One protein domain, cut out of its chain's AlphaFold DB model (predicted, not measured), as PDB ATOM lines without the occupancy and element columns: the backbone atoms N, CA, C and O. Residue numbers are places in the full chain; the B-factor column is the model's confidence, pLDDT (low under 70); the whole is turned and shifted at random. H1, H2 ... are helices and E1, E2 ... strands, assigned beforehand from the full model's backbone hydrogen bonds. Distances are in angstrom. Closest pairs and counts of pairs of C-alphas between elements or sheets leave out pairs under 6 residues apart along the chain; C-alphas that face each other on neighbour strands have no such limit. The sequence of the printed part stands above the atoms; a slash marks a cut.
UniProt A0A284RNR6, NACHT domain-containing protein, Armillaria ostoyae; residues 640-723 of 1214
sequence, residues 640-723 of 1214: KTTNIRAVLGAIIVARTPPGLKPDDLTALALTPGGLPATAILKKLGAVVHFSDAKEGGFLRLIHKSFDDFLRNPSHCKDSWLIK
ATOM      1  N   LYS A 640      36.692  41.693 -26.852       47.22
ATOM      2  CA  LYS A 640      37.726  42.616 -26.306       47.22
ATOM      3  C   LYS A 640      37.227  43.940 -25.668       47.22
ATOM      4  O   LYS A 640      38.055  44.706 -25.189       47.22
ATOM      5  N   THR A 641      35.925  44.242 -25.652       52.09
ATOM      6  CA  THR A 641      35.363  45.547 -25.229       52.09
ATOM      7  C   THR A 641      34.011  45.471 -24.495       52.09
ATOM      8  O   THR A 641      33.279  46.458 -24.456       52.09
ATOM      9  N   THR A 642      33.619  44.328 -23.918       60.62
ATOM     10  CA  THR A 642      32.242  44.155 -23.401       60.62
ATOM     11  C   THR A 642      32.101  44.346 -21.881       60.62
ATOM     12  O   THR A 642      32.730  43.658 -21.084       60.62
ATOM     13  N   ASN A 643      31.212  45.259 -21.465       79.19
ATOM     14  CA  ASN A 643      30.841  45.546 -20.066       79.19
ATOM     15  C   ASN A 643      29.874  44.484 -19.475       79.19
ATOM     16  O   ASN A 643      28.905  44.821 -18.795       79.19
ATOM     17  N   ILE A 644      30.122  43.192 -19.725       86.12
ATOM     18  CA  ILE A 644      29.249  42.071 -19.308       86.12
ATOM     19  C   ILE A 644      29.031  42.059 -17.793       86.12
ATOM     20  O   ILE A 644      27.905  41.930 -17.321       86.12
ATOM     21  N   ARG A 645      30.099  42.287 -17.022       88.00
ATOM     22  CA  ARG A 645      30.042  42.354 -15.556       88.00
ATOM     23  C   ARG A 645      29.120  43.465 -15.048       88.00
ATOM     24  O   ARG A 645      28.462  43.283 -14.030       88.00
ATOM     25  N   ALA A 646      29.057  44.606 -15.738       88.75
ATOM     26  CA  ALA A 646      28.160  45.698 -15.359       88.75
ATOM     27  C   ALA A 646      26.690  45.308 -15.572       88.75
ATOM     28  O   ALA A 646      25.878  45.533 -14.679       88.75
ATOM     29  N   VAL A 647      26.383  44.658 -16.700       90.69
ATOM     30  CA  VAL A 647      25.042  44.141 -17.018       90.69
ATOM     31  C   VAL A 647      24.607  43.075 -16.017       90.69
ATOM     32  O   VAL A 647      23.565  43.224 -15.387       90.69
ATOM     33  N   LEU A 648      25.418  42.031 -15.821       90.94
ATOM     34  CA  LEU A 648      25.098  40.947 -14.889       90.94
ATOM     35  C   LEU A 648      24.973  41.461 -13.453       90.94
ATOM     36  O   LEU A 648      24.036  41.094 -12.751       90.94
ATOM     37  N   GLY A 649      25.869  42.361 -13.037       91.31
ATOM     38  CA  GLY A 649      25.800  42.979 -11.719       91.31
ATOM     39  C   GLY A 649      24.521  43.787 -11.523       91.31
ATOM     40  O   GLY A 649      23.892  43.652 -10.483       91.31
ATOM     41  N   ALA A 650      24.093  44.561 -12.524       92.31
ATOM     42  CA  ALA A 650      22.840  45.314 -12.461       92.31
ATOM     43  C   ALA A 650      21.602  44.403 -12.395       92.31
ATOM     44  O   ALA A 650      20.713  44.668 -11.592       92.31
ATOM     45  N   ILE A 651      21.562  43.311 -13.170       91.25
ATOM     46  CA  ILE A 651      20.470  42.318 -13.117       91.25
ATOM     47  C   ILE A 651      20.383  41.682 -11.724       91.25
ATOM     48  O   ILE A 651      19.301  41.577 -11.157       91.25
ATOM     49  N   ILE A 652      21.527  41.296 -11.152       88.44
ATOM     50  CA  ILE A 652      21.603  40.645  -9.837       88.44
ATOM     51  C   ILE A 652      21.094  41.544  -8.709       88.44
ATOM     52  O   ILE A 652      20.478  41.060  -7.756       88.44
ATOM     53  N   VAL A 653      21.414  42.836  -8.778       89.88
ATOM     54  CA  VAL A 653      21.125  43.793  -7.707       89.88
ATOM     55  C   VAL A 653      19.782  44.497  -7.875       89.88
ATOM     56  O   VAL A 653      19.297  45.104  -6.921       89.88
ATOM     57  N   ALA A 654      19.165  44.398  -9.054       89.56
ATOM     58  CA  ALA A 654      17.863  44.981  -9.322       89.56
ATOM     59  C   ALA A 654      16.775  44.401  -8.406       89.56
ATOM     60  O   ALA A 654      16.810  43.233  -8.022       89.56
ATOM     61  N   ARG A 655      15.792  45.229  -8.043       83.25
ATOM     62  CA  ARG A 655      14.568  44.780  -7.383       83.25
ATOM     63  C   ARG A 655      13.644  44.182  -8.434       83.25
ATOM     64  O   ARG A 655      13.433  44.797  -9.473       83.25
ATOM     65  N   THR A 656      13.093  43.013  -8.151       71.75
ATOM     66  CA  THR A 656      12.394  42.204  -9.145       71.75
ATOM     67  C   THR A 656      11.155  41.598  -8.511       71.75
ATOM     68  O   THR A 656      11.349  40.857  -7.563       71.75
ATOM     69  N   PRO A 657       9.930  41.858  -8.998       66.38
ATOM     70  CA  PRO A 657       9.561  42.910  -9.944       66.38
ATOM     71  C   PRO A 657       9.821  44.325  -9.367       66.38
ATOM     72  O   PRO A 657       9.935  44.481  -8.148       66.38
ATOM     73  N   PRO A 658       9.960  45.357 -10.227       77.50
ATOM     74  CA  PRO A 658       9.739  45.312 -11.678       77.50
ATOM     75  C   PRO A 658      10.918  44.779 -12.504       77.50
ATOM     76  O   PRO A 658      10.718  44.466 -13.668       77.50
ATOM     77  N   GLY A 659      12.117  44.637 -11.930       86.12
ATOM     78  CA  GLY A 659      13.325  44.217 -12.645       86.12
ATOM     79  C   GLY A 659      13.814  45.261 -13.659       86.12
ATOM     80  O   GLY A 659      13.255  46.348 -13.770       86.12
ATOM     81  N   LEU A 660      14.886  44.948 -14.391       91.25
ATOM     82  CA  LEU A 660      15.422  45.827 -15.441       91.25
ATOM     83  C   LEU A 660      15.112  45.267 -16.830       91.25
ATOM     84  O   LEU A 660      15.283  44.072 -17.082       91.25
ATOM     85  N   LYS A 661      14.717  46.141 -17.755       91.62
ATOM     86  CA  LYS A 661      14.581  45.847 -19.188       91.62
ATOM     87  C   LYS A 661      15.883  46.177 -19.939       91.62
ATOM     88  O   LYS A 661      16.769  46.838 -19.389       91.62
ATOM     89  N   PRO A 662      16.043  45.729 -21.202       90.12
ATOM     90  CA  PRO A 662      17.265  45.989 -21.968       90.12
ATOM     91  C   PRO A 662      17.621  47.479 -22.112       90.12
ATOM     92  O   PRO A 662      18.797  47.844 -22.021       90.12
ATOM     93  N   ASP A 663      16.627  48.348 -22.292       88.31
ATOM     94  CA  ASP A 663      16.857  49.793 -22.396       88.31
ATOM     95  C   ASP A 663      17.270  50.388 -21.042       88.31
ATOM     96  O   ASP A 663      18.228  51.162 -20.978       88.31
ATOM     97  N   ASP A 664      16.652  49.925 -19.949       92.44
ATOM     98  CA  ASP A 664      16.994  50.332 -18.582       92.44
ATOM     99  C   ASP A 664      18.450  49.985 -18.251       92.44
ATOM    100  O   ASP A 664      19.184  50.811 -17.718       92.44
ATOM    101  N   LEU A 665      18.918  48.787 -18.620       91.31
ATOM    102  CA  LEU A 665      20.324  48.401 -18.446       91.31
ATOM    103  C   LEU A 665      21.277  49.281 -19.252       91.31
ATOM    104  O   LEU A 665      22.377  49.590 -18.790       91.31
ATOM    105  N   THR A 666      20.872  49.673 -20.459       90.25
ATOM    106  CA  THR A 666      21.695  50.540 -21.303       90.25
ATOM    107  C   THR A 666      21.874  51.911 -20.652       90.25
ATOM    108  O   THR A 666      22.985  52.438 -20.657       90.25
ATOM    109  N   ALA A 667      20.821  52.454 -20.037       89.62
ATOM    110  CA  ALA A 667      20.862  53.745 -19.354       89.62
ATOM    111  C   ALA A 667      21.513  53.683 -17.957       89.62
ATOM    112  O   ALA A 667      22.303  54.558 -17.597       89.62
ATOM    113  N   LEU A 668      21.202  52.651 -17.166       91.62
ATOM    114  CA  LEU A 668      21.520  52.592 -15.735       91.62
ATOM    115  C   LEU A 668      22.775  51.774 -15.407       91.62
ATOM    116  O   LEU A 668      23.404  52.027 -14.382       91.62
ATOM    117  N   ALA A 669      23.167  50.809 -16.244       90.00
ATOM    118  CA  ALA A 669      24.307  49.925 -15.965       90.00
ATOM    119  C   ALA A 669      25.535  50.211 -16.841       90.00
ATOM    120  O   ALA A 669      26.669  49.963 -16.420       90.00
ATOM    121  N   LEU A 670      25.328  50.715 -18.059       88.19
ATOM    122  CA  LEU A 670      26.386  50.913 -19.047       88.19
ATOM    123  C   LEU A 670      26.855  52.371 -19.132       88.19
ATOM    124  O   LEU A 670      26.179  53.315 -18.733       88.19
ATOM    125  N   THR A 671      28.070  52.561 -19.645       79.69
ATOM    126  CA  THR A 671      28.616  53.891 -19.930       79.69
ATOM    127  C   THR A 671      28.019  54.459 -21.223       79.69
ATOM    128  O   THR A 671      27.972  53.727 -22.218       79.69
ATOM    129  N   PRO A 672      27.648  55.755 -21.263       72.56
ATOM    130  CA  PRO A 672      27.150  56.400 -22.477       72.56
ATOM    131  C   PRO A 672      28.105  56.231 -23.669       72.56
ATOM    132  O   PRO A 672      29.318  56.368 -23.517       72.56
ATOM    133  N   GLY A 673      27.556  55.935 -24.852       68.50
ATOM    134  CA  GLY A 673      28.324  55.748 -26.094       68.50
ATOM    135  C   GLY A 673      28.930  54.351 -26.306       68.50
ATOM    136  O   GLY A 673      29.607  54.140 -27.312       68.50
ATOM    137  N   GLY A 674      28.705  53.400 -25.390       74.31
ATOM    138  CA  GLY A 674      29.081  51.989 -25.554       74.31
ATOM    139  C   GLY A 674      28.081  51.161 -26.377       74.31
ATOM    140  O   GLY A 674      27.075  51.673 -26.863       74.31
ATOM    141  N   LEU A 675      28.349  49.855 -26.515       78.69
ATOM    142  CA  LEU A 675      27.385  48.909 -27.095       78.69
ATOM    143  C   LEU A 675      26.104  48.860 -26.240       78.69
ATOM    144  O   LEU A 675      26.221  48.818 -25.013       78.69
ATOM    145  N   PRO A 676      24.905  48.816 -26.851       84.69
ATOM    146  CA  PRO A 676      23.656  48.697 -26.105       84.69
ATOM    147  C   PRO A 676      23.578  47.349 -25.381       84.69
ATOM    148  O   PRO A 676      24.145  46.349 -25.838       84.69
ATOM    149  N   ALA A 677      22.831  47.294 -24.277       87.19
ATOM    150  CA  ALA A 677      22.694  46.068 -23.493       87.19
ATOM    151  C   ALA A 677      22.071  44.928 -24.313       87.19
ATOM    152  O   ALA A 677      22.457  43.780 -24.127       87.19
ATOM    153  N   THR A 678      21.198  45.221 -25.283       86.81
ATOM    154  CA  THR A 678      20.609  44.224 -26.200       86.81
ATOM    155  C   THR A 678      21.663  43.409 -26.957       86.81
ATOM    156  O   THR A 678      21.523  42.193 -27.091       86.81
ATOM    157  N   ALA A 679      22.756  44.041 -27.394       83.69
ATOM    158  CA  ALA A 679      23.853  43.358 -28.080       83.69
ATOM    159  C   ALA A 679      24.651  42.436 -27.141       83.69
ATOM    160  O   ALA A 679      25.171  41.412 -27.581       83.69
ATOM    161  N   ILE A 680      24.740  42.793 -25.856       84.56
ATOM    162  CA  ILE A 680      25.379  41.971 -24.820       84.56
ATOM    163  C   ILE A 680      24.466  40.798 -24.444       84.56
ATOM    164  O   ILE A 680      24.911  39.656 -24.432       84.56
ATOM    165  N   LEU A 681      23.184  41.068 -24.194       86.81
ATOM    166  CA  LEU A 681      22.190  40.076 -23.784       86.81
ATOM    167  C   LEU A 681      21.983  38.990 -24.839       86.81
ATOM    168  O   LEU A 681      21.849  37.830 -24.472       86.81
ATOM    169  N   LYS A 682      22.062  39.329 -26.134       83.12
ATOM    170  CA  LYS A 682      22.021  38.335 -27.219       83.12
ATOM    171  C   LYS A 682      23.109  37.260 -27.082       83.12
ATOM    172  O   LYS A 682      22.892  36.136 -27.501       83.12
ATOM    173  N   LYS A 683      24.263  37.594 -26.494       79.12
ATOM    174  CA  LYS A 683      25.361  36.643 -26.245       79.12
ATOM    175  C   LYS A 683      25.249  35.910 -24.909       79.12
ATOM    176  O   LYS A 683      26.004  34.980 -24.662       79.12
ATOM    177  N   LEU A 684      24.364  36.367 -24.027       84.44
ATOM    178  CA  LEU A 684      24.135  35.791 -22.704       84.44
ATOM    179  C   LEU A 684      22.847  34.957 -22.662       84.44
ATOM    180  O   LEU A 684      22.435  34.581 -21.570       84.44
ATOM    181  N   GLY A 685      22.220  34.668 -23.811       79.00
ATOM    182  CA  GLY A 685      20.914  33.999 -23.909       79.00
ATOM    183  C   GLY A 685      20.841  32.657 -23.176       79.00
ATOM    184  O   GLY A 685      19.824  32.343 -22.566       79.00
ATOM    185  N   ALA A 686      21.955  31.920 -23.123       80.00
ATOM    186  CA  ALA A 686      22.061  30.665 -22.378       80.00
ATOM    187  C   ALA A 686      22.043  30.812 -20.837       80.00
ATOM    188  O   ALA A 686      21.869  29.821 -20.131       80.00
ATOM    189  N   VAL A 687      22.261  32.014 -20.288       84.06
ATOM    190  CA  VAL A 687      22.399  32.249 -18.830       84.06
ATOM    191  C   VAL A 687      21.550  33.404 -18.288       84.06
ATOM    192  O   VAL A 687      21.342  33.509 -17.074       84.06
ATOM    193  N   VAL A 688      21.028  34.255 -19.168       86.38
ATOM    194  CA  VAL A 688      20.110  35.356 -18.873       86.38
ATOM    195  C   VAL A 688      18.919  35.225 -19.803       86.38
ATOM    196  O   VAL A 688      19.091  35.114 -21.014       86.38
ATOM    197  N   HIS A 689      17.715  35.319 -19.254       84.38
ATOM    198  CA  HIS A 689      16.508  35.330 -20.066       84.38
ATOM    199  C   HIS A 689      15.598  36.501 -19.688       84.38
ATOM    200  O   HIS A 689      15.715  37.105 -18.617       84.38
ATOM    201  N   PHE A 690      14.692  36.833 -20.603       82.38
ATOM    202  CA  PHE A 690      13.629  37.805 -20.380       82.38
ATOM    203  C   PHE A 690      12.388  37.064 -19.869       82.38
ATOM    204  O   PHE A 690      12.057  36.004 -20.406       82.38
ATOM    205  N   SER A 691      11.761  37.546 -18.797       76.50
ATOM    206  CA  SER A 691      10.528  36.967 -18.259       76.50
ATOM    207  C   SER A 691       9.330  37.265 -19.162       76.50
ATOM    208  O   SER A 691       9.367  38.168 -20.005       76.50
ATOM    209  N   ASP A 692       8.259  36.490 -19.000       70.50
ATOM    210  CA  ASP A 692       7.042  36.673 -19.785       70.50
ATOM    211  C   ASP A 692       6.388  38.032 -19.505       70.50
ATOM    212  O   ASP A 692       6.433  38.564 -18.395       70.50
ATOM    213  N   ALA A 693       5.686  38.578 -20.502       65.31
ATOM    214  CA  ALA A 693       4.971  39.850 -20.359       65.31
ATOM    215  C   ALA A 693       3.913  39.825 -19.237       65.31
ATOM    216  O   ALA A 693       3.636  40.857 -18.631       65.31
ATOM    217  N   LYS A 694       3.358  38.643 -18.924       60.94
ATOM    218  CA  LYS A 694       2.438  38.440 -17.790       60.94
ATOM    219  C   LYS A 694       3.115  38.629 -16.428       60.94
ATOM    220  O   LYS A 694       2.438  38.988 -15.475       60.94
ATOM    221  N   GLU A 695       4.429  38.422 -16.348       56.66
ATOM    222  CA  GLU A 695       5.249  38.642 -15.150       56.66
ATOM    223  C   GLU A 695       5.819  40.075 -15.094       56.66
ATOM    224  O   GLU A 695       6.651  40.379 -14.246       56.66
ATOM    225  N   GLY A 696       5.406  40.973 -15.998       65.25
ATOM    226  CA  GLY A 696       5.899  42.354 -16.082       65.25
ATOM    227  C   GLY A 696       7.077  42.561 -17.045       65.25
ATOM    228  O   GLY A 696       7.417  43.710 -17.336       65.25
ATOM    229  N   GLY A 697       7.647  41.479 -17.594       80.06
ATOM    230  CA  GLY A 697       8.671  41.493 -18.644       80.06
ATOM    231  C   GLY A 697       9.972  42.194 -18.244       80.06
ATOM    232  O   GLY A 697      10.175  43.368 -18.561       80.06
ATOM    233  N   PHE A 698      10.879  41.464 -17.599       85.88
ATOM    234  CA  PHE A 698      12.179  41.953 -17.134       85.88
ATOM    235  C   PHE A 698      13.274  40.889 -17.271       85.88
ATOM    236  O   PHE A 698      13.012  39.714 -17.510       85.88
ATOM    237  N   LEU A 699      14.532  41.297 -17.129       87.88
ATOM    238  CA  LEU A 699      15.681  40.400 -17.241       87.88
ATOM    239  C   LEU A 699      15.980  39.710 -15.912       87.88
ATOM    240  O   LEU A 699      16.094  40.374 -14.879       87.88
ATOM    241  N   ARG A 700      16.180  38.391 -15.956       85.62
ATOM    242  CA  ARG A 700      16.627  37.595 -14.807       85.62
ATOM    243  C   ARG A 700      17.674  36.565 -15.210       85.62
ATOM    244  O   ARG A 700      17.803  36.190 -16.377       85.62
ATOM    245  N   LEU A 701      18.454  36.127 -14.226       87.75
ATOM    246  CA  LEU A 701      19.365  35.002 -14.414       87.75
ATOM    247  C   LEU A 701      18.551  33.717 -14.571       87.75
ATOM    248  O   LEU A 701      17.532  33.547 -13.906       87.75
ATOM    249  N   ILE A 702      19.020  32.797 -15.413       80.44
ATOM    250  CA  ILE A 702      18.294  31.551 -15.699       80.44
ATOM    251  C   ILE A 702      18.171  30.645 -14.472       80.44
ATOM    252  O   ILE A 702      17.183  29.930 -14.304       80.44
ATOM    253  N   HIS A 703      19.172  30.678 -13.588       81.81
ATOM    254  CA  HIS A 703      19.209  29.808 -12.425       81.81
ATOM    255  C   HIS A 703      20.093  30.368 -11.300       81.81
ATOM    256  O   HIS A 703      21.132  30.980 -11.551       81.81
ATOM    257  N   LYS A 704      19.726  30.076 -10.044       82.38
ATOM    258  CA  LYS A 704      20.455  30.501  -8.836       82.38
ATOM    259  C   LYS A 704      21.914  30.036  -8.797       82.38
ATOM    260  O   LYS A 704      22.760  30.757  -8.295       82.38
ATOM    261  N   SER A 705      22.242  28.877  -9.368       86.56
ATOM    262  CA  SER A 705      23.643  28.416  -9.434       86.56
ATOM    263  C   SER A 705      24.553  29.374 -10.204       86.56
ATOM    264  O   SER A 705      25.745  29.427  -9.915       86.56
ATOM    265  N   PHE A 706      24.013  30.136 -11.160       88.88
ATOM    266  CA  PHE A 706      24.783  31.162 -11.856       88.88
ATOM    267  C   PHE A 706      24.981  32.410 -10.985       88.88
ATOM    268  O   PHE A 706      26.079  32.958 -10.959       88.88
ATOM    269  N   ASP A 707      23.967  32.812 -10.209       87.44
ATOM    270  CA  ASP A 707      24.106  33.852  -9.173       87.44
ATOM    271  C   ASP A 707      25.160  33.455  -8.124       87.44
ATOM    272  O   ASP A 707      26.069  34.235  -7.837       87.44
ATOM    273  N   ASP A 708      25.091  32.218  -7.614       85.56
ATOM    274  CA  ASP A 708      26.053  31.663  -6.654       85.56
ATOM    275  C   ASP A 708      27.480  31.678  -7.233       85.56
ATOM    276  O   ASP A 708      28.411  32.126  -6.564       85.56
ATOM    277  N   PHE A 709      27.653  31.231  -8.486       89.50
ATOM    278  CA  PHE A 709      28.939  31.270  -9.185       89.50
ATOM    279  C   PHE A 709      29.473  32.701  -9.266       89.50
ATOM    280  O   PHE A 709      30.588  32.966  -8.822       89.50
ATOM    281  N   LEU A 710      28.673  33.649  -9.758       89.75
ATOM    282  CA  LEU A 710      29.110  35.032  -9.945       89.75
ATOM    283  C   LEU A 710      29.493  35.726  -8.633       89.75
ATOM    284  O   LEU A 710      30.271  36.671  -8.678       89.75
ATOM    285  N   ARG A 711      28.992  35.281  -7.477       88.44
ATOM    286  CA  ARG A 711      29.294  35.882  -6.164       88.44
ATOM    287  C   ARG A 711      30.392  35.159  -5.383       88.44
ATOM    288  O   ARG A 711      30.861  35.703  -4.384       88.44
ATOM    289  N   ASN A 712      30.801  33.960  -5.797       84.75
ATOM    290  CA  ASN A 712      31.730  33.140  -5.027       84.75
ATOM    291  C   ASN A 712      33.185  33.275  -5.530       84.75
ATOM    292  O   ASN A 712      33.508  32.768  -6.608       84.75
ATOM    293  N   PRO A 713      34.096  33.886  -4.746       82.81
ATOM    294  CA  PRO A 713      35.486  34.093  -5.156       82.81
ATOM    295  C   PRO A 713      36.301  32.795  -5.265       82.81
ATOM    296  O   PRO A 713      37.340  32.789  -5.915       82.81
ATOM    297  N   SER A 714      35.856  31.694  -4.652       79.94
ATOM    298  CA  SER A 714      36.553  30.404  -4.725       79.94
ATOM    299  C   SER A 714      36.324  29.674  -6.049       79.94
ATOM    300  O   SER A 714      37.159  28.866  -6.443       79.94
ATOM    301  N   HIS A 715      35.214  29.957  -6.735       75.06
ATOM    302  CA  HIS A 715      34.824  29.261  -7.967       75.06
ATOM    303  C   HIS A 715      34.855  30.162  -9.206       75.06
ATOM    304  O   HIS A 715      34.989  29.677 -10.328       75.06
ATOM    305  N   CYS A 716      34.755  31.478  -9.017       78.62
ATOM    306  CA  CYS A 716      34.727  32.454 -10.093       78.62
ATOM    307  C   CYS A 716      36.061  33.194 -10.194       78.62
ATOM    308  O   CYS A 716      36.533  33.787  -9.225       78.62
ATOM    309  N   LYS A 717      36.667  33.195 -11.390       72.56
ATOM    310  CA  LYS A 717      37.871  33.995 -11.669       72.56
ATOM    311  C   LYS A 717      37.571  35.486 -11.444       72.56
ATOM    312  O   LYS A 717      36.494  35.959 -11.810       72.56
ATOM    313  N   ASP A 718      38.552  36.248 -10.949       67.00
ATOM    314  CA  ASP A 718      38.423  37.682 -10.603       67.00
ATOM    315  C   ASP A 718      37.783  38.564 -11.697       67.00
ATOM    316  O   ASP A 718      37.170  39.600 -11.408       67.00
ATOM    317  N   SER A 719      37.906  38.162 -12.966       75.19
ATOM    318  CA  SER A 719      37.315  38.857 -14.113       75.19
ATOM    319  C   SER A 719      35.782  38.884 -14.092       75.19
ATOM    320  O   SER A 719      35.200  39.884 -14.520       75.19
ATOM    321  N   TRP A 720      35.129  37.837 -13.573       84.31
ATOM    322  CA  TRP A 720      33.668  37.658 -13.612       84.31
ATOM    323  C   TRP A 720      32.979  37.861 -12.259       84.31
ATOM    324  O   TRP A 720      31.762  38.018 -12.223       84.31
ATOM    325  N   LEU A 721      33.745  37.912 -11.165       87.75
ATOM    326  CA  LEU A 721      33.224  38.040  -9.804       87.75
ATOM    327  C   LEU A 721      32.402  39.328  -9.614       87.75
ATOM    328  O   LEU A 721      32.891  40.437  -9.819       87.75
ATOM    329  N   ILE A 722      31.168  39.214  -9.143       89.25
ATOM    330  CA  ILE A 722      30.266  40.330  -8.864       89.25
ATOM    331  C   ILE A 722      30.303  40.636  -7.372       89.25
ATOM    332  O   ILE A 722      29.837  39.871  -6.532       89.25
ATOM    333  N   LYS A 723      30.838  41.816  -7.053       89.50
ATOM    334  CA  LYS A 723      30.776  42.390  -5.710       89.50
ATOM    335  C   LYS A 723      29.442  43.112  -5.568       89.50
ATOM    336  O   LYS A 723      29.274  44.198  -6.114       89.50
TER     337      LYS A 723
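AT A GLANCE: This is residues 640 to 723 of the 1214 residues of the protein "NACHT domain-containing protein" of Armillaria ostoyae (UniProt A0A284RNR6). Helix H1 runs through the middle, with short helices H2, H3 and H4 and the small antiparallel hairpin E1 and E2 round it. The printed part has 84 residues, mostly helix among its named elements, which hold 36 residues, under half; the order is H1 H2 H3 E1 E2 H4. It is compact, radius of gyration of the C-alphas 12.5 A, spanning 37 by 30 by 21 A.

HOW THE PARTS SIT: H1, residues 644 to 653, is close to but not clearly touching H2, residues 662 to 668; their closest C-alphas, Val 647 and Leu 665, are 6.5 A apart. H3, residues 677 to 681, touches H2, closest C-alphas Ala 677 and Thr 666, 5.1 A. E1, residues 688 to 690, and E2, residues 699 to 701, form a hairpin at 145 degrees, N 689 and O 700 within hydrogen-bond range at 3.0 A. The closest C-alphas of H1 and E2, Ile 651 and Arg 700, are 6.3 A apart. H4, residues 704 to 711, is close to but not clearly touching H1, closest C-alphas Asp 707 and Ile 652, 7.3 A. In the four helices every O i to N i+4 pair is within hydrogen-bond range.

IN THESE COORDINATES: H1, 14.3 A long, begins at C-alpha 644 (29.249, 42.071, -19.308); H4, 10.7 A long, ends at C-alpha 711 (29.294, 35.882, -6.164).

THE WHOLE: The C-alphas farthest apart, of Lys 694 and Ser 714, are 37.4 A apart. The printed part has no cut and no long link. Ten residues are under pLDDT 70, among them 640 to 642 and 693 to 696.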